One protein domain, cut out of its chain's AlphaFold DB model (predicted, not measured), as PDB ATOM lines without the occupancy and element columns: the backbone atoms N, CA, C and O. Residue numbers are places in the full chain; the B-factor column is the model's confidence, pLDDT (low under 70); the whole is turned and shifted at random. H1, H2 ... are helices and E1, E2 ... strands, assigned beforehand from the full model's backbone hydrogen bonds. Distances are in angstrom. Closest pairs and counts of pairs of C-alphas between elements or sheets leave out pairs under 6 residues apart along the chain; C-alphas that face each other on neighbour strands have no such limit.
ATOM      1  N   ILE A   4     129.817 201.260 198.427       98.38
ATOM      2  CA  ILE A   4     130.053 200.183 197.463       98.38
ATOM      3  C   ILE A   4     130.577 200.801 196.169       98.38
ATOM      4  O   ILE A   4     130.018 201.794 195.698       98.38
ATOM      5  N   ALA A   5     131.621 200.194 195.610       98.44
ATOM      6  CA  ALA A   5     132.093 200.467 194.258       98.44
ATOM      7  C   ALA A   5     131.532 199.392 193.319       98.44
ATOM      8  O   ALA A   5     131.832 198.212 193.501       98.44
ATOM      9  N   ILE A   6     130.696 199.773 192.351       98.50
ATOM     10  CA  ILE A   6     130.215 198.860 191.305       98.50
ATOM     11  C   ILE A   6     131.189 198.927 190.134       98.50
ATOM     12  O   ILE A   6     131.414 200.005 189.593       98.50
ATOM     13  N   ILE A   7     131.765 197.790 189.750       98.75
ATOM     14  CA  ILE A   7     132.775 197.700 188.690       98.75
ATOM     15  C   ILE A   7     132.313 196.650 187.684       98.75
ATOM     16  O   ILE A   7     132.226 195.470 188.012       98.75
ATOM     17  N   GLY A   8     131.997 197.059 186.460       98.69
ATOM     18  CA  GLY A   8     131.642 196.127 185.395       98.69
ATOM     19  C   GLY A   8     132.868 195.637 184.632       98.69
ATOM     20  O   GLY A   8     133.770 196.409 184.315       98.69
ATOM     21  N   VAL A   9     132.893 194.348 184.316       98.56
ATOM     22  CA  VAL A   9     133.946 193.705 183.531       98.56
ATOM     23  C   VAL A   9     133.270 192.821 182.493       98.56
ATOM     24  O   VAL A   9     132.891 191.688 182.779       98.56
ATOM     25  N   GLU A  10     133.103 193.347 181.282       97.62
ATOM     26  CA  GLU A  10     132.428 192.681 180.156       97.62
ATOM     27  C   GLU A  10     133.340 191.621 179.506       97.62
ATOM     28  O   GLU A  10     133.539 191.577 178.296       97.62
ATOM     29  N   MET A  11     133.970 190.792 180.342       96.69
ATOM     30  CA  MET A  11     134.922 189.778 179.919       96.69
ATOM     31  C   MET A  11     134.195 188.633 179.228       96.69
ATOM     32  O   MET A  11     133.469 187.874 179.857       96.69
ATOM     33  N   ASP A  12     134.465 188.461 177.948       95.31
ATOM     34  CA  ASP A  12     134.118 187.263 177.196       95.31
ATOM     35  C   ASP A  12     135.326 186.885 176.342       95.31
ATOM     36  O   ASP A  12     135.285 186.950 175.116       95.31
ATOM     37  N   LEU A  13     136.447 186.577 176.993       94.75
ATOM     38  CA  LEU A  13     137.698 186.176 176.333       94.75
ATOM     39  C   LEU A  13     138.309 184.925 176.972       94.75
ATOM     40  O   LEU A  13     139.091 184.233 176.328       94.75
ATOM     41  N   GLY A  14     137.929 184.597 178.208       93.88
ATOM     42  CA  GLY A  14     138.385 183.415 178.927       93.88
ATOM     43  C   GLY A  14     137.653 182.134 178.533       93.88
ATOM     44  O   GLY A  14     138.062 181.064 178.971       93.88
ATOM     45  N   GLN A  15     136.598 182.205 177.716       92.44
ATOM     46  CA  GLN A  15     135.841 181.047 177.224       92.44
ATOM     47  C   GLN A  15     135.606 181.087 175.707       92.44
ATOM     48  O   GLN A  15     136.092 181.975 175.016       92.44
ATOM     49  N   SER A  16     134.851 180.127 175.165       89.50
ATOM     50  CA  SER A  16     134.485 180.099 173.736       89.50
ATOM     51  C   SER A  16     133.063 180.607 173.449       89.50
ATOM     52  O   SER A  16     132.737 180.886 172.298       89.50
ATOM     53  N   ARG A  17     132.189 180.680 174.463       88.69
ATOM     54  CA  ARG A  17     130.785 181.087 174.293       88.69
ATOM     55  C   ARG A  17     130.636 182.595 174.412       88.69
ATOM     56  O   ARG A  17     131.092 183.157 175.392       88.69
ATOM     57  N   ARG A  18     129.900 183.200 173.478       90.69
ATOM     58  CA  ARG A  18     129.544 184.621 173.535       90.69
ATOM     59  C   ARG A  18     128.389 184.901 174.494       90.69
ATOM     60  O   ARG A  18     127.576 184.013 174.762       90.69
ATOM     61  N   GLY A  19     128.280 186.150 174.937       93.94
ATOM     62  CA  GLY A  19     127.086 186.712 175.571       93.94
ATOM     63  C   GLY A  19     127.206 186.970 177.069       93.94
ATOM     64  O   GLY A  19     126.357 187.660 177.629       93.94
ATOM     65  N   VAL A  20     128.251 186.456 177.722       96.62
ATOM     66  CA  VAL A  20     128.535 186.781 179.130       96.62
ATOM     67  C   VAL A  20     128.995 188.231 179.294       96.62
ATOM     68  O   VAL A  20     128.736 188.835 180.327       96.62
ATOM     69  N   ASP A  21     129.563 188.827 178.248       96.19
ATOM     70  CA  ASP A  21     129.895 190.250 178.145       96.19
ATOM     71  C   ASP A  21     128.684 191.168 178.383       96.19
ATOM     72  O   ASP A  21     128.838 192.273 178.887       96.19
ATOM     73  N   MET A  22     127.459 190.697 178.124       97.44
ATOM     74  CA  MET A  22     126.233 191.452 178.414       97.44
ATOM     75  C   MET A  22     125.831 191.440 179.902       97.44
ATOM     76  O   MET A  22     124.962 192.216 180.312       97.44
ATOM     77  N   GLY A  23     126.433 190.564 180.713       98.00
ATOM     78  CA  GLY A  23     126.104 190.345 182.124       98.00
ATOM     79  C   GLY A  23     126.113 191.615 182.983       98.00
ATOM     80  O   GLY A  23     125.111 191.879 183.662       98.00
ATOM     81  N   PRO A  24     127.164 192.457 182.924       98.44
ATOM     82  CA  PRO A  24     127.236 193.679 183.721       98.44
ATOM     83  C   PRO A  24     126.060 194.624 183.468       98.44
ATOM     84  O   PRO A  24     125.420 195.101 184.408       98.44
ATOM     85  N   ASN A  25     125.711 194.848 182.200       97.94
ATOM     86  CA  ASN A  25     124.602 195.730 181.837       97.94
ATOM     87  C   ASN A  25     123.240 195.109 182.151       97.94
ATOM     88  O   ASN A  25     122.334 195.828 182.568       97.94
ATOM     89  N   ALA A  26     123.094 193.788 182.021       98.50
ATOM     90  CA  ALA A  26     121.868 193.092 182.401       98.50
ATOM     91  C   ALA A  26     121.563 193.251 183.901       98.50
ATOM     92  O   ALA A  26     120.426 193.545 184.269       98.50
ATOM     93  N   LEU A  27     122.576 193.138 184.769       98.44
ATOM     94  CA  LEU A  27     122.422 193.349 186.214       98.44
ATOM     95  C   LEU A  27     122.084 194.803 186.559       98.44
ATOM     96  O   LEU A  27     121.216 195.053 187.399       98.44
ATOM     97  N   ARG A  28     122.721 195.770 185.885       97.94
ATOM     98  CA  ARG A  28     122.355 197.186 186.031       97.94
ATOM     99  C   ARG A  28     120.905 197.429 185.614       97.94
ATOM    100  O   ARG A  28     120.154 198.047 186.366       97.94
ATOM    101  N   TYR A  29     120.495 196.891 184.466       98.12
ATOM    102  CA  TYR A  29     119.131 197.013 183.952       98.12
ATOM    103  C   TYR A  29     118.093 196.371 184.883       98.12
ATOM    104  O   TYR A  29     117.011 196.920 185.074       98.12
ATOM    105  N   ALA A  30     118.438 195.255 185.528       98.38
ATOM    106  CA  ALA A  30     117.597 194.591 186.524       98.38
ATOM    107  C   ALA A  30     117.430 195.386 187.838       98.38
ATOM    108  O   ALA A  30     116.716 194.944 188.738       98.38
ATOM    109  N   GLY A  31     118.055 196.561 187.963       97.62
ATOM    110  CA  GLY A  31     117.858 197.468 189.092       97.62
ATOM    111  C   GLY A  31     118.790 197.214 190.276       97.62
ATOM    112  O   GLY A  31     118.426 197.549 191.404       97.62
ATOM    113  N   LEU A  32     119.987 196.655 190.048       97.94
ATOM    114  CA  LEU A  32     120.967 196.397 191.110       97.94
ATOM    115  C   LEU A  32     121.253 197.637 191.980       97.94
ATOM    116  O   LEU A  32     121.222 197.536 193.206       97.94
ATOM    117  N   ASP A  33     121.486 198.805 191.363       96.12
ATOM    118  CA  ASP A  33     121.740 200.064 192.089       96.12
ATOM    119  C   ASP A  33     120.568 200.402 193.029       96.12
ATOM    120  O   ASP A  33     120.763 200.647 194.221       96.12
ATOM    121  N   HIS A  34     119.336 200.307 192.522       96.81
ATOM    122  CA  HIS A  34     118.137 200.590 193.303       96.81
ATOM    123  C   HIS A  34     118.019 199.673 194.529       96.81
ATOM    124  O   HIS A  34     117.794 200.159 195.639       96.81
ATOM    125  N   GLN A  35     118.223 198.366 194.344       97.94
ATOM    126  CA  GLN A  35     118.144 197.374 195.422       97.94
ATOM    127  C   GLN A  35     119.207 197.626 196.502       97.94
ATOM    128  O   GLN A  35     118.898 197.650 197.693       97.94
ATOM    129  N   LEU A  36     120.457 197.892 196.111       97.38
ATOM    130  CA  LEU A  36     121.530 198.163 197.070       97.38
ATOM    131  C   LEU A  36     121.311 199.482 197.835       97.38
ATOM    132  O   LEU A  36     121.585 199.548 199.035       97.38
ATOM    133  N   ARG A  37     120.760 200.523 197.196       96.88
ATOM    134  CA  ARG A  37     120.381 201.765 197.899       96.88
ATOM    135  C   ARG A  37     119.251 201.546 198.898       96.88
ATOM    136  O   ARG A  37     119.308 202.105 199.990       96.88
ATOM    137  N   GLN A  38     118.253 200.721 198.569       97.81
ATOM    138  CA  GLN A  38     117.172 200.364 199.500       97.81
ATOM    139  C   GLN A  38     117.686 199.634 200.749       97.81
ATOM    140  O   GLN A  38     117.141 199.823 201.834       97.81
ATOM    141  N   LEU A  39     118.774 198.869 200.620       97.06
ATOM    142  CA  LEU A  39     119.473 198.241 201.747       97.06
ATOM    143  C   LEU A  39     120.328 199.227 202.571       97.06
ATOM    144  O   LEU A  39     120.930 198.833 203.569       97.06
ATOM    145  N   GLY A  40     120.379 200.507 202.189       97.06
ATOM    146  CA  GLY A  40     121.063 201.565 202.934       97.06
ATOM    147  C   GLY A  40     122.542 201.749 202.585       97.06
ATOM    148  O   GLY A  40     123.276 202.334 203.384       97.06
ATOM    149  N   TYR A  41     123.002 201.268 201.425       98.06
ATOM    150  CA  TYR A  41     124.369 201.504 200.947       98.06
ATOM    151  C   TYR A  41     124.481 202.794 200.126       98.06
ATOM    152  O   TYR A  41     123.586 203.149 199.357       98.06
ATOM    153  N   ALA A  42     125.624 203.475 200.246       97.62
ATOM    154  CA  ALA A  42     126.018 204.519 199.303       97.62
ATOM    155  C   ALA A  42     126.747 203.867 198.124       97.62
ATOM    156  O   ALA A  42     127.624 203.033 198.348       97.62
ATOM    157  N   LEU A  43     126.415 204.246 196.892       97.06
ATOM    158  CA  LEU A  43     126.973 203.624 195.691       97.06
ATOM    159  C   LEU A  43     127.777 204.621 194.867       97.06
ATOM    160  O   LEU A  43     127.373 205.777 194.716       97.06
ATOM    161  N   GLU A  44     128.874 204.135 194.307       97.56
ATOM    162  CA  GLU A  44     129.618 204.763 193.223       97.56
ATOM    163  C   GLU A  44     129.806 203.719 192.123       97.56
ATOM    164  O   GLU A  44     130.337 202.639 192.375       97.56
ATOM    165  N   ASP A  45     129.305 204.011 190.925       97.50
ATOM    166  CA  ASP A  45     129.460 203.137 189.762       97.50
ATOM    167  C   ASP A  45     130.673 203.606 188.959       97.50
ATOM    168  O   ASP A  45     130.700 204.734 188.466       97.50
ATOM    169  N   TYR A  46     131.677 202.739 188.863       97.88
ATOM    170  CA  TYR A  46     132.939 202.984 188.168       97.88
ATOM    171  C   TYR A  46     132.806 202.713 186.660       97.88
ATOM    172  O   TYR A  46     133.759 202.891 185.906       97.88
ATOM    173  N   GLY A  47     131.623 202.296 186.198       97.75
ATOM    174  CA  GLY A  47     131.369 201.951 184.809       97.75
ATOM    175  C   GLY A  47     131.919 200.573 184.456       97.75
ATOM    176  O   GLY A  47     131.887 199.648 185.272       97.75
ATOM    177  N   ASN A  48     132.365 200.423 183.209       98.25
ATOM    178  CA  ASN A  48     132.909 199.174 182.687       98.25
ATOM    179  C   ASN A  48     134.390 199.336 182.353       98.25
ATOM    180  O   ASN A  48     134.779 200.308 181.705       98.25
ATOM    181  N   ILE A  49     135.187 198.348 182.751       97.25
ATOM    182  CA  ILE A  49     136.565 198.184 182.287       97.25
ATOM    183  C   ILE A  49     136.573 197.919 180.782       97.25
ATOM    184  O   ILE A  49     135.715 197.202 180.258       97.25
ATOM    185  N   ASN A  50     137.570 198.469 180.087       94.88
ATOM    186  CA  ASN A  50     137.700 198.311 178.646       94.88
ATOM    187  C   ASN A  50     138.223 196.914 178.266       94.88
ATOM    188  O   ASN A  50     139.434 196.645 178.223       94.88
ATOM    189  N   VAL A  51     137.291 196.030 177.920       95.75
ATOM    190  CA  VAL A  51     137.586 194.707 177.367       95.75
ATOM    191  C   VAL A  51     137.687 194.802 175.837       95.75
ATOM    192  O   VAL A  51     136.800 195.373 175.205       95.75
ATOM    193  N   PRO A  52     138.746 194.264 175.199       92.62
ATOM    194  CA  PRO A  52     138.845 194.268 173.747       92.62
ATOM    195  C   PRO A  52     137.702 193.478 173.121       92.62
ATOM    196  O   PRO A  52     137.361 192.385 173.576       92.62
ATOM    197  N   VAL A  53     137.175 193.991 172.012       89.06
ATOM    198  CA  VAL A  53     136.207 193.253 171.203       89.06
ATOM    199  C   VAL A  53     136.895 192.012 170.639       89.06
ATOM    200  O   VAL A  53     137.862 192.131 169.888       89.06
ATOM    201  N   ARG A  54     136.383 190.825 170.979       87.31
ATOM    202  CA  ARG A  54     136.944 189.527 170.569       87.31
ATOM    203  C   ARG A  54     137.253 189.448 169.072       87.31
ATOM    204  O   ARG A  54     138.313 188.966 168.699       87.31
ATOM    205  N   ASP A  55     136.354 189.959 168.233       86.12
ATOM    206  CA  ASP A  55     136.461 189.881 166.768       86.12
ATOM    207  C   ASP A  55     137.566 190.793 166.190       86.12
ATOM    208  O   ASP A  55     137.918 190.680 165.019       86.12
ATOM    209  N   MET A  56     138.131 191.683 167.016       85.75
ATOM    210  CA  MET A  56     139.278 192.536 166.685       85.75
ATOM    211  C   MET A  56     140.616 191.931 167.135       85.75
ATOM    212  O   MET A  56     141.669 192.521 166.882       85.75
ATOM    213  N   LEU A  57     140.593 190.790 167.830       85.19
ATOM    214  CA  LEU A  57     141.789 190.089 168.280       85.19
ATOM    215  C   LEU A  57     142.204 189.023 167.255       85.19
ATOM    216  O   LEU A  57     141.348 188.477 166.555       85.19
ATOM    217  N   PRO A  58     143.508 188.699 167.160       74.56
ATOM    218  CA  PRO A  58     143.977 187.600 166.326       74.56
ATOM    219  C   PRO A  58     143.212 186.312 166.650       74.56
ATOM    220  O   PRO A  58     143.082 185.928 167.812       74.56
ATOM    221  N   ALA A  59     142.668 185.674 165.615       62.59
ATOM    222  CA  ALA A  59     141.804 184.515 165.763       62.59
ATOM    223  C   ALA A  59     142.622 183.256 166.059       62.59
ATOM    224  O   ALA A  59     143.048 182.572 165.135       62.59
ATOM    225  N   GLU A  60     142.776 182.916 167.335       56.69
ATOM    226  CA  GLU A  60     143.168 181.575 167.762       56.69
ATOM    227  C   GLU A  60     142.367 181.170 169.014       56.69
ATOM    228  O   GLU A  60     142.037 181.993 169.868       56.69
ATOM    229  N   GLY A  61     141.951 179.903 169.073       54.91
ATOM    230  CA  GLY A  61     141.133 179.370 170.165       54.91
ATOM    231  C   GLY A  61     141.938 179.082 171.438       54.91
ATOM    232  O   GLY A  61     143.163 178.983 171.413       54.91
ATOM    233  N   GLY A  62     141.238 178.899 172.561       64.31
ATOM    234  CA  GLY A  62     141.837 178.487 173.834       64.31
ATOM    235  C   GLY A  62     142.765 179.547 174.436       64.31
ATOM    236  O   GLY A  62     142.377 180.698 174.627       64.31
ATOM    237  N   PHE A  63     144.001 179.149 174.735       78.12
ATOM    238  CA  PHE A  63     144.985 179.956 175.464       78.12
ATOM    239  C   PHE A  63     145.531 181.162 174.683       78.12
ATOM    240  O   PHE A  63     146.228 181.998 175.249       78.12
ATOM    241  N   ALA A  64     145.213 181.296 173.394       81.75
ATOM    242  CA  ALA A  64     145.720 182.385 172.563       81.75
ATOM    243  C   ALA A  64     145.231 183.780 172.991       81.75
ATOM    244  O   ALA A  64     145.904 184.781 172.748       81.75
ATOM    245  N   LEU A  65     144.083 183.860 173.673       91.19
ATOM    246  CA  LEU A  65     143.565 185.119 174.217       91.19
ATOM    247  C   LEU A  65     144.203 185.505 175.560       91.19
ATOM    248  O   LEU A  65     143.883 186.571 176.092       91.19
ATOM    249  N   LEU A  66     145.135 184.694 176.081       93.94
ATOM    250  CA  LEU A  66     145.827 184.931 177.347       93.94
ATOM    251  C   LEU A  66     146.358 186.363 177.498       93.94
ATOM    252  O   LEU A  66     146.051 186.967 178.525       93.94
ATOM    253  N   PRO A  67     147.071 186.964 176.522       93.75
ATOM    254  CA  PRO A  67     147.596 188.318 176.703       93.75
ATOM    255  C   PRO A  67     146.489 189.356 176.931       93.75
ATOM    256  O   PRO A  67     146.652 190.289 177.714       93.75
ATOM    257  N   SER A  68     145.338 189.179 176.276       94.75
ATOM    258  CA  SER A  68     144.191 190.080 176.431       94.75
ATOM    259  C   SER A  68     143.479 189.860 177.763       94.75
ATOM    260  O   SER A  68     143.125 190.836 178.423       94.75
ATOM    261  N   VAL A  69     143.315 188.600 178.181       95.88
ATOM    262  CA  VAL A  69     142.735 188.248 179.486       95.88
ATOM    263  C   VAL A  69     143.604 188.777 180.626       95.88
ATOM    264  O   VAL A  69     143.085 189.445 181.517       95.88
ATOM    265  N   ALA A  70     144.921 188.553 180.569       97.06
ATOM    266  CA  ALA A  70     145.873 189.035 181.567       97.06
ATOM    267  C   ALA A  70     145.859 190.566 181.664       97.06
ATOM    268  O   ALA A  70     145.756 191.106 182.761       97.06
ATOM    269  N   ARG A  71     145.857 191.278 180.526       96.81
ATOM    270  CA  ARG A  71     145.775 192.749 180.501       96.81
ATOM    271  C   ARG A  71     144.518 193.275 181.194       96.81
ATOM    272  O   ARG A  71     144.601 194.212 181.980       96.81
ATOM    273  N   VAL A  72     143.355 192.697 180.893       98.06
ATOM    274  CA  VAL A  72     142.093 193.109 181.526       98.06
ATOM    275  C   VAL A  72     142.105 192.760 183.013       98.06
ATOM    276  O   VAL A  72     141.701 193.579 183.828       98.06
ATOM    277  N   CYS A  73     142.605 191.584 183.395       98.44
ATOM    278  CA  CYS A  73     142.714 191.207 184.803       98.44
ATOM    279  C   CYS A  73     143.668 192.131 185.583       98.44
ATOM    280  O   CYS A  73     143.382 192.435 186.736       98.44
ATOM    281  N   GLU A  74     144.744 192.630 184.971       98.25
ATOM    282  CA  GLU A  74     145.643 193.626 185.573       98.25
ATOM    283  C   GLU A  74     144.917 194.965 185.811       98.25
ATOM    284  O   GLU A  74     145.057 195.583 186.865       98.25
ATOM    285  N   GLU A  75     144.062 195.386 184.875       98.31
ATOM    286  CA  GLU A  75     143.207 196.571 185.040       98.31
ATOM    287  C   GLU A  75     142.179 196.371 186.172       98.31
ATOM    288  O   GLU A  75     142.015 197.241 187.030       98.31
ATOM    289  N   VAL A  76     141.556 195.185 186.244       98.69
ATOM    290  CA  VAL A  76     140.660 194.789 187.349       98.69
ATOM    291  C   VAL A  76     141.407 194.785 188.689       98.69
ATOM    292  O   VAL A  76     140.875 195.242 189.702       98.69
ATOM    293  N   TYR A  77     142.645 194.298 188.713       98.44
ATOM    294  CA  TYR A  77     143.496 194.309 189.898       98.44
ATOM    295  C   TYR A  77     143.772 195.738 190.379       98.44
ATOM    296  O   TYR A  77     143.609 196.029 191.568       98.44
ATOM    297  N   GLY A  78     144.128 196.643 189.464       98.12
ATOM    298  CA  GLY A  78     144.351 198.058 189.761       98.12
ATOM    299  C   GLY A  78     143.120 198.723 190.377       98.12
ATOM    300  O   GLY A  78     143.189 199.218 191.504       98.12
ATOM    301  N   ILE A  79     141.972 198.648 189.696       98.12
ATOM    302  CA  ILE A  79     140.735 199.290 190.168       98.12
ATOM    303  C   ILE A  79     140.236 198.682 191.487       98.12
ATOM    304  O   ILE A  79     139.695 199.378 192.345       98.12
ATOM    305  N   SER A  80     140.457 197.378 191.689       97.31
ATOM    306  CA  SER A  80     140.133 196.705 192.942       97.31
ATOM    307  C   SER A  80     140.934 197.287 194.102       97.31
ATOM    308  O   SER A  80     140.381 197.506 195.181       97.31
ATOM    309  N   ARG A  81     142.234 197.528 193.903       97.25
ATOM    310  CA  ARG A  81     143.093 198.129 194.929       97.25
ATOM    311  C   ARG A  81     142.682 199.562 195.224       97.25
ATOM    312  O   ARG A  81     142.643 199.942 196.390       97.25
ATOM    313  N   GLU A  82     142.341 200.333 194.196       97.00
ATOM    314  CA  GLU A  82     141.846 201.703 194.352       97.00
ATOM    315  C   GLU A  82     140.554 201.749 195.177       97.00
ATOM    316  O   GLU A  82     140.465 202.526 196.130       97.00
ATOM    317  N   ALA A  83     139.590 200.870 194.887       97.19
ATOM    318  CA  ALA A  83     138.336 200.799 195.632       97.19
ATOM    319  C   ALA A  83     138.552 200.429 197.111       97.19
ATOM    320  O   ALA A  83     137.995 201.062 198.014       97.19
ATOM    321  N   ILE A  84     139.410 199.439 197.381       96.06
ATOM    322  CA  ILE A  84     139.766 199.049 198.752       96.06
ATOM    323  C   ILE A  84     140.486 200.194 199.481       96.06
ATOM    324  O   ILE A  84     140.130 200.510 200.615       96.06
ATOM    325  N   ALA A  85     141.442 200.866 198.829       95.50
ATOM    326  CA  ALA A  85     142.161 202.008 199.401       95.50
ATOM    327  C   ALA A  85     141.234 203.201 199.703       95.50
ATOM    328  O   ALA A  85     141.451 203.925 200.674       95.50
ATOM    329  N   ALA A  86     140.165 203.373 198.922       96.12
ATOM    330  CA  ALA A  86     139.110 204.356 199.163       96.12
ATOM    331  C   ALA A  86     138.119 203.948 200.280       96.12
ATOM    332  O   ALA A  86     137.151 204.669 200.543       96.12
ATOM    333  N   GLY A  87     138.326 202.803 200.942       95.81
ATOM    334  CA  GLY A  87     137.453 202.294 202.002       95.81
ATOM    335  C   GLY A  87     136.103 201.777 201.495       95.81
ATOM    336  O   GLY A  87     135.126 201.747 202.251       95.81
ATOM    337  N   GLN A  88     136.021 201.407 200.215       97.38
ATOM    338  CA  GLN A  88     134.806 200.891 199.593       97.38
ATOM    339  C   GLN A  88     134.768 199.362 199.622       97.38
ATOM    340  O   GLN A  88     135.789 198.684 199.687       97.38
ATOM    341  N   LEU A  89     133.558 198.812 199.537       97.00
ATOM    342  CA  LEU A  89     133.337 197.409 199.207       97.00
ATOM    343  C   LEU A  89     133.185 197.272 197.689       97.00
ATOM    344  O   LEU A  89     132.149 197.694 197.171       97.00
ATOM    345  N   PRO A  90     134.163 196.702 196.970       97.62
ATOM    346  CA  PRO A  90     134.004 196.476 195.544       97.62
ATOM    347  C   PRO A  90     133.019 195.330 195.281       97.62
ATOM    348  O   PRO A  90     133.081 194.277 195.918       97.62
ATOM    349  N   ILE A  91     132.115 195.538 194.326       98.38
ATOM    350  CA  ILE A  91     131.262 194.513 193.724       98.38
ATOM    351  C   ILE A  91     131.564 194.502 192.229       98.38
ATOM    352  O   ILE A  91     131.307 195.479 191.523       98.38
ATOM    353  N   PHE A  92     132.093 193.377 191.758       98.69
ATOM    354  CA  PHE A  92     132.413 193.170 190.354       98.69
ATOM    355  C   PHE A  92     131.224 192.522 189.650       98.69
ATOM    356  O   PHE A  92     130.736 191.476 190.077       98.69
ATOM    357  N   LEU A  93     130.756 193.144 188.574       98.69
ATOM    358  CA  LEU A  93     129.768 192.566 187.673       98.69
ATOM    359  C   LEU A  93     130.540 191.962 186.513       98.69
ATOM    360  O   LEU A  93     131.204 192.690 185.780       98.69
ATOM    361  N   GLY A  94     130.509 190.642 186.392       97.38
ATOM    362  CA  GLY A  94     131.361 189.934 185.449       97.38
ATOM    363  C   GLY A  94     130.697 189.555 184.139       97.38
ATOM    364  O   GLY A  94     129.473 189.598 184.001       97.38
ATOM    365  N   GLY A  95     131.550 189.115 183.221       96.56
ATOM    366  CA  GLY A  95     131.210 188.151 182.190       96.56
ATOM    367  C   GLY A  95     131.681 186.759 182.604       96.56
ATOM    368  O   GLY A  95     131.070 186.141 183.473       96.56
ATOM    369  N   ASP A  96     132.750 186.246 181.999       97.38
ATOM    370  CA  ASP A  96     133.331 184.963 182.399       97.38
ATOM    371  C   ASP A  96     134.148 185.047 183.703       97.38
ATOM    372  O   ASP A  96     134.556 186.118 184.160       97.38
ATOM    373  N   HIS A  97     134.384 183.884 184.321       98.12
ATOM    374  CA  HIS A  97     134.963 183.797 185.664       98.12
ATOM    375  C   HIS A  97     136.465 184.139 185.721       98.12
ATOM    376  O   HIS A  97     137.013 184.266 186.815       98.12
ATOM    377  N   SER A  98     137.141 184.358 184.581       97.88
ATOM    378  CA  SER A  98     138.573 184.714 184.575       97.88
ATOM    379  C   SER A  98     138.868 186.041 185.275       97.88
ATOM    380  O   SER A  98     139.955 186.222 185.824       97.88
ATOM    381  N   ILE A  99     137.873 186.931 185.373       98.38
ATOM    382  CA  ILE A  99     137.990 188.206 186.096       98.38
ATOM    383  C   ILE A  99     138.338 188.022 187.578       98.38
ATOM    384  O   ILE A  99     138.880 188.944 188.189       98.38
ATOM    385  N   ALA A 100     138.056 186.839 188.144       98.31
ATOM    386  CA  ALA A 100     138.371 186.502 189.527       98.31
ATOM    387  C   ALA A 100     139.866 186.646 189.830       98.31
ATOM    388  O   ALA A 100     140.229 187.014 190.947       98.31
ATOM    389  N   ILE A 101     140.729 186.408 188.836       98.06
ATOM    390  CA  ILE A 101     142.185 186.546 188.958       98.06
ATOM    391  C   ILE A 101     142.544 187.988 189.335       98.06
ATOM    392  O   ILE A 101     143.253 188.219 190.315       98.06
ATOM    393  N   GLY A 102     141.997 188.962 188.603       98.19
ATOM    394  CA  GLY A 102     142.200 190.381 188.883       98.19
ATOM    395  C   GLY A 102     141.488 190.838 190.154       98.19
ATOM    396  O   GLY A 102     142.092 191.490 191.006       98.19
ATOM    397  N   SER A 103     140.214 190.470 190.321       98.31
ATOM    398  CA  SER A 103     139.397 190.977 191.428       98.31
ATOM    399  C   SER A 103     139.866 190.448 192.781       98.31
ATOM    400  O   SER A 103     140.110 191.229 193.699       98.31
ATOM    401  N   ILE A 104     140.054 189.132 192.923       97.31
ATOM    402  CA  ILE A 104     140.555 188.543 194.172       97.31
ATOM    403  C   ILE A 104     142.013 188.955 194.381       97.31
ATOM    404  O   ILE A 104     142.384 189.311 195.501       97.31
ATOM    405  N   GLY A 105     142.826 188.989 193.319       96.62
ATOM    406  CA  GLY A 105     144.205 189.467 193.396       96.62
ATOM    407  C   GLY A 105     144.306 190.869 194.007       96.62
ATOM    408  O   GLY A 105     145.125 191.094 194.899       96.62
ATOM    409  N   GLY A 106     143.438 191.791 193.580       96.56
ATOM    410  CA  GLY A 106     143.419 193.166 194.072       96.56
ATOM    411  C   GLY A 106     142.842 193.302 195.482       96.56
ATOM    412  O   GLY A 106     143.427 193.997 196.312       96.56
ATOM    413  N   VAL A 107     141.739 192.607 195.793       95.56
ATOM    414  CA  VAL A 107     141.122 192.625 197.136       95.56
ATOM    415  C   VAL A 107     142.077 192.080 198.195       95.56
ATOM    416  O   VAL A 107     142.168 192.619 199.295       95.56
ATOM    417  N   THR A 108     142.821 191.027 197.862       94.12
ATOM    418  CA  THR A 108     143.772 190.381 198.778       94.12
ATOM    419  C   THR A 108     145.145 191.042 198.785       94.12
ATOM    420  O   THR A 108     146.090 190.499 199.362       94.12
ATOM    421  N   HIS A 109     145.309 192.199 198.131       93.56
ATOM    422  CA  HIS A 109     146.623 192.807 197.959       93.56
ATOM    423  C   HIS A 109     147.333 193.084 199.295       93.56
ATOM    424  O   HIS A 109     148.524 192.827 199.429       93.56
ATOM    425  N   THR A 110     146.619 193.572 200.304       87.00
ATOM    426  CA  THR A 110     147.230 193.939 201.593       87.00
ATOM    427  C   THR A 110     146.902 192.980 202.728       87.00
ATOM    428  O   THR A 110     147.586 193.005 203.746       87.00
ATOM    429  N   GLU A 111     145.870 192.149 202.585       86.12
ATOM    430  CA  GLU A 111     145.339 191.343 203.684       86.12
ATOM    431  C   GLU A 111     145.071 189.895 203.271       86.12
ATOM    432  O   GLU A 111     144.710 189.605 202.128       86.12
ATOM    433  N   ARG A 112     145.201 188.979 204.241       88.94
ATOM    434  CA  ARG A 112     144.752 187.591 204.092       88.94
ATOM    435  C   ARG A 112     143.232 187.540 204.155       88.94
ATOM    436  O   ARG A 112     142.639 187.845 205.187       88.94
ATOM    437  N   VAL A 113     142.614 187.085 203.073       90.44
ATOM    438  CA  VAL A 113     141.159 186.945 202.958       90.44
ATOM    439  C   VAL A 113     140.824 185.491 202.641       90.44
ATOM    440  O   VAL A 113     141.485 184.858 201.821       90.44
ATOM    441  N   GLY A 114     139.790 184.953 203.287       94.44
ATOM    442  CA  GLY A 114     139.215 183.666 202.902       94.44
ATOM    443  C   GLY A 114     138.311 183.817 201.679       94.44
ATOM    444  O   GLY A 114     137.498 184.738 201.625       94.44
ATOM    445  N   VAL A 115     138.422 182.902 200.715       95.94
ATOM    446  CA  VAL A 115     137.578 182.884 199.513       95.94
ATOM    447  C   VAL A 115     136.517 181.796 199.649       95.94
ATOM    448  O   VAL A 115     136.842 180.633 199.879       95.94
ATOM    449  N   LEU A 116     135.248 182.172 199.482       97.94
ATOM    450  CA  LEU A 116     134.145 181.231 199.300       97.94
ATOM    451  C   LEU A 116     133.810 181.158 197.806       97.94
ATOM    452  O   LEU A 116     133.245 182.101 197.258       97.94
ATOM    453  N   TRP A 117     134.168 180.047 197.161       98.00
ATOM    454  CA  TRP A 117     133.930 179.822 195.733       98.00
ATOM    455  C   TRP A 117     132.615 179.061 195.530       98.00
ATOM    456  O   TRP A 117     132.537 177.867 195.817       98.00
ATOM    457  N   VAL A 118     131.564 179.755 195.088       98.31
ATOM    458  CA  VAL A 118     130.245 179.152 194.831       98.31
ATOM    459  C   VAL A 118     130.056 179.011 193.329       98.31
ATOM    460  O   VAL A 118     129.659 179.958 192.658       98.31
ATOM    461  N   ASP A 119     130.347 177.824 192.812       97.88
ATOM    462  CA  ASP A 119     130.264 177.519 191.385       97.88
ATOM    463  C   ASP A 119     129.941 176.026 191.196       97.88
ATOM    464  O   ASP A 119     130.183 175.200 192.079       97.88
ATOM    465  N   ALA A 120     129.360 175.680 190.049       98.25
ATOM    466  CA  ALA A 120     129.197 174.294 189.626       98.25
ATOM    467  C   ALA A 120     130.543 173.638 189.259       98.25
ATOM    468  O   ALA A 120     130.649 172.411 189.281       98.25
ATOM    469  N   HIS A 121     131.558 174.439 188.926       97.69
ATOM    470  CA  HIS A 121     132.902 173.991 188.567       97.69
ATOM    471  C   HIS A 121     133.940 174.500 189.572       97.69
ATOM    472  O   HIS A 121     133.792 175.557 190.170       97.69
ATOM    473  N   CYS A 122     135.033 173.758 189.751       96.00
ATOM    474  CA  CYS A 122     136.102 174.181 190.660       96.00
ATOM    475  C   CYS A 122     137.004 175.283 190.083       96.00
ATOM    476  O   CYS A 122     137.797 175.845 190.828       96.00
ATOM    477  N   ASP A 123     136.965 175.513 188.766       97.88
ATOM    478  CA  ASP A 123     137.862 176.421 188.034       97.88
ATOM    479  C   ASP A 123     139.353 176.232 188.361       97.88
ATOM    480  O   ASP A 123     140.139 177.178 188.448       97.88
ATOM    481  N   PHE A 124     139.734 174.966 188.547       98.19
ATOM    482  CA  PHE A 124     141.048 174.549 189.032       98.19
ATOM    483  C   PHE A 124     141.891 173.812 187.980       98.19
ATOM    484  O   PHE A 124     142.804 173.064 188.324       98.19
ATOM    485  N   ASN A 125     141.581 173.968 186.691       98.06
ATOM    486  CA  ASN A 125     142.459 173.432 185.652       98.06
ATOM    487  C   ASN A 125     143.714 174.297 185.500       98.06
ATOM    488  O   ASN A 125     143.701 175.494 185.766       98.06
ATOM    489  N   THR A 126     144.782 173.694 184.998       96.56
ATOM    490  CA  THR A 126     145.958 174.390 184.472       96.56
ATOM    491  C   THR A 126     145.946 174.294 182.940       96.56
ATOM    492  O   THR A 126     145.103 173.579 182.377       96.56
ATOM    493  N   PRO A 127     146.857 174.980 182.226       94.31
ATOM    494  CA  PRO A 127     146.989 174.813 180.778       94.31
ATOM    495  C   PRO A 127     147.212 173.352 180.362       94.31
ATOM    496  O   PRO A 127     146.731 172.932 179.314       94.31
ATOM    497  N   GLU A 128     147.881 172.563 181.204       95.00
ATOM    498  CA  GLU A 128     148.202 171.156 180.955       95.00
ATOM    499  C   GLU A 128     147.022 170.213 181.213       95.00
ATOM    500  O   GLU A 128     146.942 169.153 180.594       95.00
ATOM    501  N   THR A 129     146.118 170.559 182.136       96.31
ATOM    502  CA  THR A 129     144.999 169.682 182.523       96.31
ATOM    503  C   THR A 129     143.676 170.051 181.862       96.31
ATOM    504  O   THR A 129     142.771 169.217 181.801       96.31
ATOM    505  N   SER A 130     143.546 171.275 181.343       95.25
ATOM    506  CA  SER A 130     142.301 171.746 180.743       95.25
ATOM    507  C   SER A 130     141.998 171.034 179.419       95.25
ATOM    508  O   SER A 130     142.784 171.133 178.477       95.25
ATOM    509  N   PRO A 131     140.817 170.404 179.267       92.75
ATOM    510  CA  PRO A 131     140.424 169.785 178.003       92.75
ATOM    511  C   PRO A 131     140.038 170.810 176.924       92.75
ATOM    512  O   PRO A 131     139.950 170.457 175.752       92.75
ATOM    513  N   SER A 132     139.759 172.062 177.306       91.94
ATOM    514  CA  SER A 132     139.296 173.118 176.392       91.94
ATOM    515  C   SER A 132     140.335 174.208 176.132       91.94
ATOM    516  O   SER A 132     140.194 174.962 175.173       91.94
ATOM    517  N   GLY A 133     141.335 174.343 177.008       92.25
ATOM    518  CA  GLY A 133     142.256 175.482 177.006       92.25
ATOM    519  C   GLY A 133     141.606 176.816 177.400       92.25
ATOM    520  O   GLY A 133     142.260 177.852 177.317       92.25
ATOM    521  N   ASN A 134     140.338 176.815 177.828       95.12
ATOM    522  CA  ASN A 134     139.627 178.029 178.213       95.12
ATOM    523  C   ASN A 134     140.048 178.487 179.622       95.12
ATOM    524  O   ASN A 134     139.949 177.728 180.589       95.12
ATOM    525  N   ILE A 135     140.482 179.744 179.738       96.12
ATOM    526  CA  ILE A 135     141.067 180.339 180.952       96.12
ATOM    527  C   ILE A 135     140.050 180.484 182.093       96.12
ATOM    528  O   ILE A 135     140.434 180.364 183.252       96.12
ATOM    529  N   HIS A 136     138.755 180.686 181.811       95.94
ATOM    530  CA  HIS A 136     137.748 180.839 182.877       95.94
ATOM    531  C   HIS A 136     137.699 179.629 183.828       95.94
ATOM    532  O   HIS A 136     137.463 179.808 185.017       95.94
ATOM    533  N   GLY A 137     138.013 178.426 183.327       97.06
ATOM    534  CA  GLY A 137     138.101 177.194 184.117       97.06
ATOM    535  C   GLY A 137     139.438 176.982 184.839       97.06
ATOM    536  O   GLY A 137     139.692 175.870 185.311       97.06
ATOM    537  N   MET A 138     140.307 177.999 184.871       97.69
ATOM    538  CA  MET A 138     141.651 177.980 185.473       97.69
ATOM    539  C   MET A 138     141.833 179.058 186.554       97.69
ATOM    540  O   MET A 138     142.905 179.177 187.150       97.69
ATOM    541  N   SER A 139     140.808 179.875 186.791       97.62
ATOM    542  CA  SER A 139     140.883 181.085 187.612       97.62
ATOM    543  C   SER A 139     141.338 180.806 189.045       97.62
ATOM    544  O   SER A 139     142.216 181.499 189.563       97.62
ATOM    545  N   LEU A 140     140.794 179.762 189.677       97.69
ATOM    546  CA  LEU A 140     141.163 179.392 191.042       97.69
ATOM    547  C   LEU A 140     142.567 178.774 191.101       97.69
ATOM    548  O   LEU A 140     143.314 179.057 192.036       97.69
ATOM    549  N   ALA A 141     142.961 177.990 190.091       97.69
ATOM    550  CA  ALA A 141     144.325 177.464 189.995       97.69
ATOM    551  C   ALA A 141     145.356 178.602 189.915       97.69
ATOM    552  O   ALA A 141     146.313 178.617 190.693       97.69
ATOM    553  N   ALA A 142     145.116 179.609 189.069       97.25
ATOM    554  CA  ALA A 142     146.000 180.768 188.932       97.25
ATOM    555  C   ALA A 142     146.108 181.583 190.238       97.25
ATOM    556  O   ALA A 142     147.194 182.031 190.624       97.25
ATOM    557  N   LEU A 143     145.001 181.731 190.974       95.81
ATOM    558  CA  LEU A 143     144.984 182.369 192.296       95.81
ATOM    559  C   LEU A 143     145.774 181.587 193.361       95.81
ATOM    560  O   LEU A 143     146.290 182.196 194.299       95.81
ATOM    561  N   LEU A 144     145.939 180.273 193.197       95.00
ATOM    562  CA  LEU A 144     146.764 179.429 194.071       95.00
ATOM    563  C   LEU A 144     148.186 179.186 193.542       95.00
ATOM    564  O   LEU A 144     148.932 178.409 194.130       95.00
ATOM    565  N   GLY A 145     148.589 179.875 192.472       95.62
ATOM    566  CA  GLY A 145     149.955 179.804 191.949       95.62
ATOM    567  C   GLY A 145     150.184 178.716 190.897       95.62
ATOM    568  O   GLY A 145     151.327 178.368 190.612       95.62
ATOM    569  N   HIS A 146     149.117 178.177 190.309       96.38
ATOM    570  CA  HIS A 146     149.180 177.130 189.292       96.38
ATOM    571  C   HIS A 146     148.645 177.641 187.948       96.38
ATOM    572  O   HIS A 146     147.463 177.949 187.824       96.38
ATOM    573  N   GLY A 147     149.490 177.706 186.917       95.56
ATOM    574  CA  GLY A 147     149.074 178.070 185.559       95.56
ATOM    575  C   GLY A 147     150.064 178.985 184.841       95.56
ATOM    576  O   GLY A 147     151.251 178.992 185.160       95.56
ATOM    577  N   ALA A 148     149.570 179.755 183.864       95.31
ATOM    578  CA  ALA A 148     150.391 180.702 183.105       95.31
ATOM    579  C   ALA A 148     151.070 181.732 184.024       95.31
ATOM    580  O   ALA A 148     150.373 182.334 184.851       95.31
ATOM    581  N   PRO A 149     152.370 182.021 183.834       95.62
ATOM    582  CA  PRO A 149     153.067 183.081 184.558       95.62
ATOM    583  C   PRO A 149     152.363 184.442 184.492       95.62
ATOM    584  O   PRO A 149     152.360 185.171 185.478       95.62
ATOM    585  N   GLU A 150     151.723 184.760 183.367       95.88
ATOM    586  CA  GLU A 150     150.983 186.004 183.130       95.88
ATOM    587  C   GLU A 150     149.758 186.161 184.043       95.88
ATOM    588  O   GLU A 150     149.328 187.281 184.305       95.88
ATOM    589  N   LEU A 151     149.190 185.053 184.530       96.50
ATOM    590  CA  LEU A 151     148.039 185.046 185.442       96.50
ATOM    591  C   LEU A 151     148.470 184.801 186.890       96.50
ATOM    592  O   LEU A 151     147.939 185.400 187.825       96.50
ATOM    593  N   VAL A 152     149.449 183.917 187.082       97.00
ATOM    594  CA  VAL A 152     149.985 183.559 188.398       97.00
ATOM    595  C   VAL A 152     150.718 184.736 189.042       97.00
ATOM    596  O   VAL A 152     150.578 184.943 190.242       97.00
ATOM    597  N   ASN A 153     151.425 185.551 188.259       96.12
ATOM    598  CA  ASN A 153     152.163 186.716 188.757       96.12
ATOM    599  C   ASN A 153     151.430 188.043 188.512       96.12
ATOM    600  O   ASN A 153     152.048 189.108 188.523       96.12
ATOM    601  N   LEU A 154     150.119 187.983 188.257       95.50
ATOM    602  CA  LEU A 154     149.305 189.156 187.960       95.50
ATOM    603  C   LEU A 154     149.283 190.129 189.147       95.50
ATOM    604  O   LEU A 154     148.994 189.733 190.280       95.50
ATOM    605  N   GLY A 155     149.618 191.394 188.889       90.56
ATOM    606  CA  GLY A 155     149.715 192.469 189.874       90.56
ATOM    607  C   GLY A 155     150.832 192.356 190.926       90.56
ATOM    608  O   GLY A 155     151.248 193.381 191.480       90.56
ATOM    609  N   ARG A 156     151.299 191.144 191.248       90.31
ATOM    610  CA  ARG A 156     152.439 190.835 192.130       90.31
ATOM    611  C   ARG A 156     152.915 189.386 191.928       90.31
ATOM    612  O   ARG A 156     152.084 188.538 191.583       90.31
ATOM    613  N   PRO A 157     154.194 189.078 192.209       88.06
ATOM    614  CA  PRO A 157     154.697 187.707 192.189       88.06
ATOM    615  C   PRO A 157     153.887 186.779 193.102       88.06
ATOM    616  O   PRO A 157     153.378 187.196 194.148       88.06
ATOM    617  N   ALA A 158     153.742 185.514 192.708       83.00
ATOM    618  CA  ALA A 158     152.969 184.537 193.473       83.00
ATOM    619  C   ALA A 158     153.580 184.255 194.854       83.00
ATOM    620  O   ALA A 158     152.849 184.066 195.824       83.00
ATOM    621  N   GLU A 159     154.909 184.284 194.945       83.69
ATOM    622  CA  GLU A 159     155.686 184.143 196.175       83.69
ATOM    623  C   GLU A 159     155.452 185.273 197.191       83.69
ATOM    624  O   GLU A 159     155.671 185.068 198.384       83.69
ATOM    625  N   ASP A 160     154.946 186.425 196.739       81.88
ATOM    626  CA  ASP A 160     154.690 187.608 197.565       81.88
ATOM    627  C   ASP A 160     153.231 187.683 198.064       81.88
ATOM    628  O   ASP A 160     152.812 188.687 198.653       81.88
ATOM    629  N   ARG A 161     152.407 186.657 197.803       79.81
ATOM    630  CA  ARG A 161     151.010 186.618 198.267       79.81
ATOM    631  C   ARG A 161     150.957 186.336 199.778       79.81
ATOM    632  O   ARG A 161     151.663 185.446 200.249       79.81
TER     633      ARG A 161
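What this domain is: This is residues 4 to 161 of the 162 residues of the protein "Arginase" of Candidatus Kentron sp. FW (UniProt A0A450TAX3). A small sheet of three parallel strands is the middle layer, with the short helices H1 and H2 over one face and the long H3 and H4 over the other. H5 and H6 pack on H3 beyond the sheet, H5 on H4 too, and residues 108 to 134 make a long loop with no named element. The printed part has 158 residues with six named helices and three named strands, in the order E1 H1 H2 E2 H3 E3 H4 H5 H6; the class is mixed and the sheet runs E2 E1 E3. The whole is compact, with a radius of gyration of the C-alphas of 15.3 A and spans of 46 by 36 by 28 A.

How they stand to each other: Start at the inner strand E1, residues 4 to 9. Beside it is E2, residues 42 to 49, parallel at 17 degrees; look at N 6 and O 44, 2.9 A apart, within hydrogen-bond range. On its other side is E3, residues 89 to 93, parallel at 26 degrees, with N 7 and O 91 at 2.9 A. H1, residues 20 to 29, is over E1 at a height over the sheet of 8.5 A, closest to E1 at the C-alphas of Gly 8 and Pro 24, 5.3 A. H2, residues 32 to 38, is on the same face. On the opposite face find H3, residues 62 to 85, height 8.6 A, with a kink of 42 degrees near residue 69. H4, residues 97 to 107, touches H3, closest at the C-alphas of Cys 73 and Gly 102, 4.2 A; they run the same way at a shallow tilt of 32 degrees, only just short of steep. H5, residues 135 to 143, is not on the sheet and touches H4, closest at the C-alphas of Ser 98 and His 136, 4.3 A. H6, residues 149 to 152, touches residues 66 to 70 of H3 alone, closest at the C-alphas of Ala 70 and Leu 151, 6.0 A. In H2 every O i to N i+4 pair is within hydrogen-bond range; H1 has 4 of 6, H3 17 of 20, H4 5 of 7, and H5 2 of 5 beside 4 of 6 O i to N i+3 pairs, while H6 is too short for an O i to N i+4 pair.

Where its parts are: Find C-alpha 4 at (130.053, 200.183, 197.463), where E1 begins. E2 is 21.0 A long; H3 runs 34.7 A from C-alpha 62 at (141.837, 178.487, 173.834). H6 ends at C-alpha 152, (149.985, 183.559, 188.398).

The domain as a whole: The C-alphas farthest apart, of Gln 38 and Glu 128, are 46.5 A apart. The printed part has no cut; E2 to H3 and H4 to H5 are long links. Residues 59 to 62, of which 62 belongs to H3, are under 70 in pLDDT.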